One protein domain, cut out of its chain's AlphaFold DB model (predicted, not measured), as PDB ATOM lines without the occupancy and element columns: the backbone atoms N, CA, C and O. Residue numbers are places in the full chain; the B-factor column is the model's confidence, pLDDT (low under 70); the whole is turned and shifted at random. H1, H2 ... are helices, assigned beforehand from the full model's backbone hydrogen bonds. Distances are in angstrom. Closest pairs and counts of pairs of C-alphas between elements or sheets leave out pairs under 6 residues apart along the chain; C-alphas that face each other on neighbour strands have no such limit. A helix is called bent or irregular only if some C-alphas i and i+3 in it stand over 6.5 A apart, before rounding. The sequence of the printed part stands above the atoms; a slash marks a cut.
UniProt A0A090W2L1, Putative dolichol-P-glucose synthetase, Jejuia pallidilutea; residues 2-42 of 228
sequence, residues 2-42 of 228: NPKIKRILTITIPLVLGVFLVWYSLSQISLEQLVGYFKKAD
ATOM      1  N   ASN A   2     231.586 151.467  81.612       89.31
ATOM      2  CA  ASN A   2     231.793 150.215  82.346       89.31
ATOM      3  C   ASN A   2     233.207 150.207  82.980       89.31
ATOM      4  O   ASN A   2     234.177 150.491  82.266       89.31
ATOM      5  N   PRO A   3     233.357 149.919  84.289       83.81
ATOM      6  CA  PRO A   3     234.651 149.951  84.978       83.81
ATOM      7  C   PRO A   3     235.701 149.029  84.340       83.81
ATOM      8  O   PRO A   3     236.884 149.371  84.338       83.81
ATOM      9  N   LYS A   4     235.282 147.914  83.722       87.06
ATOM     10  CA  LYS A   4     236.178 147.031  82.958       87.06
ATOM     11  C   LYS A   4     236.706 147.712  81.693       87.06
ATOM     12  O   LYS A   4     237.912 147.728  81.476       87.06
ATOM     13  N   ILE A   5     235.825 148.348  80.917       88.62
ATOM     14  CA  ILE A   5     236.197 149.085  79.695       88.62
ATOM     15  C   ILE A   5     237.136 150.245  80.038       88.62
ATOM     16  O   ILE A   5     238.157 150.424  79.382       88.62
ATOM     17  N   LYS A   6     236.853 150.984  81.121       87.31
ATOM     18  CA  LYS A   6     237.741 152.049  81.610       87.31
ATOM     19  C   LYS A   6     239.153 151.536  81.867       87.31
ATOM     20  O   LYS A   6     240.114 152.146  81.408       87.31
ATOM     21  N   ARG A   7     239.264 150.423  82.597       86.44
ATOM     22  CA  ARG A   7     240.546 149.817  82.960       86.44
ATOM     23  C   ARG A   7     241.316 149.347  81.729       86.44
ATOM     24  O   ARG A   7     242.498 149.653  81.631       86.44
ATOM     25  N   ILE A   8     240.646 148.665  80.798       90.94
ATOM     26  CA  ILE A   8     241.256 148.200  79.544       90.94
ATOM     27  C   ILE A   8     241.798 149.394  78.758       90.94
ATOM     28  O   ILE A   8     242.984 149.433  78.465       90.94
ATOM     29  N   LEU A   9     240.981 150.425  78.517       89.44
ATOM     30  CA  LEU A   9     241.416 151.602  77.759       89.44
ATOM     31  C   LEU A   9     242.582 152.341  78.432       89.44
ATOM     32  O   LEU A   9     243.524 152.739  77.754       89.44
ATOM     33  N   THR A  10     242.557 152.491  79.760       79.56
ATOM     34  CA  THR A  10     243.634 153.168  80.509       79.56
ATOM     35  C   THR A  10     244.970 152.416  80.445       79.56
ATOM     36  O   THR A  10     246.012 153.045  80.589       79.56
ATOM     37  N   ILE A  11     244.960 151.100  80.215       85.75
ATOM     38  CA  ILE A  11     246.178 150.281  80.111       85.75
ATOM     39  C   ILE A  11     246.614 150.131  78.649       85.75
ATOM     40  O   ILE A  11     247.773 150.372  78.323       85.75
ATOM     41  N   THR A  12     245.690 149.758  77.763       90.25
ATOM     42  CA  THR A  12     245.986 149.430  76.364       90.25
ATOM     43  C   THR A  12     246.416 150.652  75.566       90.25
ATOM     44  O   THR A  12     247.364 150.549  74.796       90.25
ATOM     45  N   ILE A  13     245.778 151.816  75.755       91.62
ATOM     46  CA  ILE A  13     246.105 153.012  74.963       91.62
ATOM     47  C   ILE A  13     247.562 153.457  75.188       91.62
ATOM     48  O   ILE A  13     248.282 153.573  74.198       91.62
ATOM     49  N   PRO A  14     248.053 153.660  76.432       85.81
ATOM     50  CA  PRO A  14     249.451 154.031  76.649       85.81
ATOM     51  C   PRO A  14     250.449 152.977  76.164       85.81
ATOM     52  O   PRO A  14     251.505 153.344  75.662       85.81
ATOM     53  N   LEU A  15     250.120 151.687  76.294       88.81
ATOM     54  CA  LEU A  15     250.976 150.592  75.824       88.81
ATOM     55  C   LEU A  15     251.108 150.589  74.303       88.81
ATOM     56  O   LEU A  15     252.223 150.592  73.791       88.81
ATOM     57  N   VAL A  16     249.983 150.630  73.584       94.62
ATOM     58  CA  VAL A  16     249.974 150.673  72.115       94.62
ATOM     59  C   VAL A  16     250.683 151.926  71.619       94.62
ATOM     60  O   VAL A  16     251.508 151.836  70.717       94.62
ATOM     61  N   LEU A  17     250.423 153.080  72.242       92.94
ATOM     62  CA  LEU A  17     251.102 154.324  71.896       92.94
ATOM     63  C   LEU A  17     252.613 154.231  72.148       92.94
ATOM     64  O   LEU A  17     253.392 154.642  71.298       92.94
ATOM     65  N   GLY A  18     253.036 153.664  73.280       90.56
ATOM     66  CA  GLY A  18     254.450 153.470  73.599       90.56
ATOM     67  C   GLY A  18     255.152 152.567  72.587       90.56
ATOM     68  O   GLY A  18     256.189 152.946  72.051       90.56
ATOM     69  N   VAL A  19     254.560 151.413  72.269       94.12
ATOM     70  CA  VAL A  19     255.091 150.486  71.255       94.12
ATOM     71  C   VAL A  19     255.155 151.158  69.886       94.12
ATOM     72  O   VAL A  19     256.186 151.083  69.225       94.12
ATOM     73  N   PHE A  20     254.092 151.854  69.482       96.06
ATOM     74  CA  PHE A  20     254.044 152.580  68.217       96.06
ATOM     75  C   PHE A  20     255.139 153.648  68.124       96.06
ATOM     76  O   PHE A  20     255.846 153.697  67.125       96.06
ATOM     77  N   LEU A  21     255.319 154.468  69.164       94.19
ATOM     78  CA  LEU A  21     256.333 155.525  69.181       94.19
ATOM     79  C   LEU A  21     257.759 154.962  69.181       94.19
ATOM     80  O   LEU A  21     258.623 155.503  68.496       94.19
ATOM     81  N   VAL A  22     258.015 153.872  69.916       90.94
ATOM     82  CA  VAL A  22     259.324 153.199  69.914       90.94
ATOM     83  C   VAL A  22     259.609 152.588  68.548       90.94
ATOM     84  O   VAL A  22     260.690 152.803  68.007       90.94
ATOM     85  N   TRP A  23     258.641 151.878  67.964       93.12
ATOM     86  CA  TRP A  23     258.774 151.315  66.623       93.12
ATOM     87  C   TRP A  23     259.009 152.405  65.577       93.12
ATOM     88  O   TRP A  23     259.947 152.292  64.798       93.12
ATOM     89  N   TYR A  24     258.221 153.481  65.607       93.38
ATOM     90  CA  TYR A  24     258.374 154.615  64.699       93.38
ATOM     91  C   TYR A  24     259.739 155.292  64.844       93.38
ATOM     92  O   TYR A  24     260.349 155.653  63.847       93.38
ATOM     93  N   SER A  25     260.240 155.454  66.071       89.31
ATOM     94  CA  SER A  25     261.570 156.022  66.321       89.31
ATOM     95  C   SER A  25     262.675 155.122  65.759       89.31
ATOM     96  O   SER A  25     263.543 155.584  65.020       89.31
ATOM     97  N   LEU A  26     262.608 153.816  66.043       88.25
ATOM     98  CA  LEU A  26     263.589 152.843  65.565       88.25
ATOM     99  C   LEU A  26     263.494 152.600  64.056       88.25
ATOM    100  O   LEU A  26     264.501 152.279  63.444       88.25
ATOM    101  N   SER A  27     262.334 152.801  63.425       90.12
ATOM    102  CA  SER A  27     262.215 152.689  61.969       90.12
ATOM    103  C   SER A  27     262.942 153.812  61.223       90.12
ATOM    104  O   SER A  27     263.156 153.686  60.022       90.12
ATOM    105  N   GLN A  28     263.311 154.906  61.903       90.38
ATOM    106  CA  GLN A  28     264.107 155.992  61.314       90.38
ATOM    107  C   GLN A  28     265.621 155.726  61.355       90.38
ATOM    108  O   GLN A  28     266.374 156.497  60.763       90.38
ATOM    109  N   ILE A  29     266.093 154.694  62.069       89.19
ATOM    110  CA  ILE A  29     267.525 154.470  62.340       89.19
ATOM    111  C   ILE A  29     267.888 153.007  62.055       89.19
ATOM    112  O   ILE A  29     267.213 152.093  62.524       89.19
ATOM    113  N   SER A  30     268.976 152.754  61.319       89.56
ATOM    114  CA  SER A  30     269.431 151.374  61.084       89.56
ATOM    115  C   SER A  30     270.106 150.779  62.328       89.56
ATOM    116  O   SER A  30     270.701 151.494  63.141       89.56
ATOM    117  N   LEU A  31     270.059 149.452  62.484       87.06
ATOM    118  CA  LEU A  31     270.723 148.784  63.609       87.06
ATOM    119  C   LEU A  31     272.243 149.031  63.584       87.06
ATOM    120  O   LEU A  31     272.856 149.232  64.633       87.06
ATOM    121  N   GLU A  32     272.851 149.083  62.397       90.69
ATOM    122  CA  GLU A  32     274.272 149.400  62.226       90.69
ATOM    123  C   GLU A  32     274.599 150.818  62.698       90.69
ATOM    124  O   GLU A  32     275.619 151.022  63.361       90.69
ATOM    125  N   GLN A  33     273.731 151.792  62.403       90.69
ATOM    126  CA  GLN A  33     273.888 153.165  62.889       90.69
ATOM    127  C   GLN A  33     273.809 153.218  64.416       90.69
ATOM    128  O   GLN A  33     274.661 153.846  65.046       90.69
ATOM    129  N   LEU A  34     272.853 152.504  65.018       89.62
ATOM    130  CA  LEU A  34     272.703 152.432  66.471       89.62
ATOM    131  C   LEU A  34     273.961 151.863  67.143       89.62
ATOM    132  O   LEU A  34     274.496 152.465  68.074       89.62
ATOM    133  N   VAL A  35     274.482 150.738  66.641       92.88
ATOM    134  CA  VAL A  35     275.742 150.147  67.129       92.88
ATOM    135  C   VAL A  35     276.919 151.101  66.910       92.88
ATOM    136  O   VAL A  35     277.801 151.206  67.765       92.88
ATOM    137  N   GLY A  36     276.928 151.826  65.790       94.44
ATOM    138  CA  GLY A  36     277.892 152.884  65.514       94.44
ATOM    139  C   GLY A  36     277.892 153.977  66.585       94.44
ATOM    140  O   GLY A  36     278.969 154.377  67.028       94.44
ATOM    141  N   TYR A  37     276.717 154.413  67.049       90.94
ATOM    142  CA  TYR A  37     276.603 155.383  68.142       90.94
ATOM    143  C   TYR A  37     277.130 154.836  69.466       90.94
ATOM    144  O   TYR A  37     277.893 155.532  70.128       90.94
ATOM    145  N   PHE A  38     276.820 153.585  69.822       90.94
ATOM    146  CA  PHE A  38     277.368 152.968  71.037       90.94
ATOM    147  C   PHE A  38     278.899 152.912  71.022       90.94
ATOM    148  O   PHE A  38     279.530 153.246  72.016       90.94
ATOM    149  N   LYS A  39     279.508 152.546  69.888       93.50
ATOM    150  CA  LYS A  39     280.975 152.466  69.768       93.50
ATOM    151  C   LYS A  39     281.668 153.827  69.811       93.50
ATOM    152  O   LYS A  39     282.821 153.899  70.220       93.50
ATOM    153  N   LYS A  40     281.001 154.879  69.329       94.12
ATOM    154  CA  LYS A  40     281.545 156.245  69.271       94.12
ATOM    155  C   LYS A  40     281.214 157.084  70.505       94.12
ATOM    156  O   LYS A  40     281.742 158.184  70.621       94.12
ATOM    157  N   ALA A  41     280.328 156.608  71.378       91.88
ATOM    158  CA  ALA A  41     279.937 157.339  72.569       91.88
ATOM    159  C   ALA A  41     281.134 157.536  73.505       91.88
ATOM    160  O   ALA A  41     281.934 156.626  73.722       91.88
ATOM    161  N   ASP A  42     281.232 158.725  74.094       92.50
ATOM    162  CA  ASP A  42     282.225 158.991  75.124       92.50
ATOM    163  C   ASP A  42     281.739 158.422  76.464       92.50
ATOM    164  O   ASP A  42     280.854 158.958  77.141       92.50
TER     165      ASP A  42
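What this domain is: This is residues 2 to 42 of the 228 residues of the protein "Putative dolichol-P-glucose synthetase" of Jejuia pallidilutea (UniProt A0A090W2L1). Picture one long helix, H1, making most of a rod, with a short helix, H2, beyond its far end and turned away from its line like the foot of a loose L. The two helices do not fold back on each other. The printed part has 41 residues with two named helices, H1 then H2, and no named strand: all helix. It is extended, with a radius of gyration of the C-alphas of 16.7 A, and spans 52 by 20 by 8 A.

How they stand to each other: Look first at H1, residues 3 to 26; residues 2 to 25 stand free. A tight link of 4 residues leads to H2, residues 31 to 40. H1 and H2 are apart, with no C-alpha of one within 8 A of the other. Every O i to N i+4 pair is within hydrogen-bond range in H2, and 19 of 20 in H1.

Where its parts are: Find C-alpha 3 at (234.651, 149.951, 84.978); H1 runs 35.0 A from there to C-alpha 26. H1 is neither bent nor irregular, but only just: C-alphas 10 and 13 are 6.1 A apart. H2 runs 14.3 A to C-alpha 40 at (281.545, 156.245, 69.271).

The domain as a whole: The C-alphas farthest apart, of Asn 2 and Lys 40, are 51.8 A apart. The printed part has no cut, and no printed residue is under 70 in pLDDT.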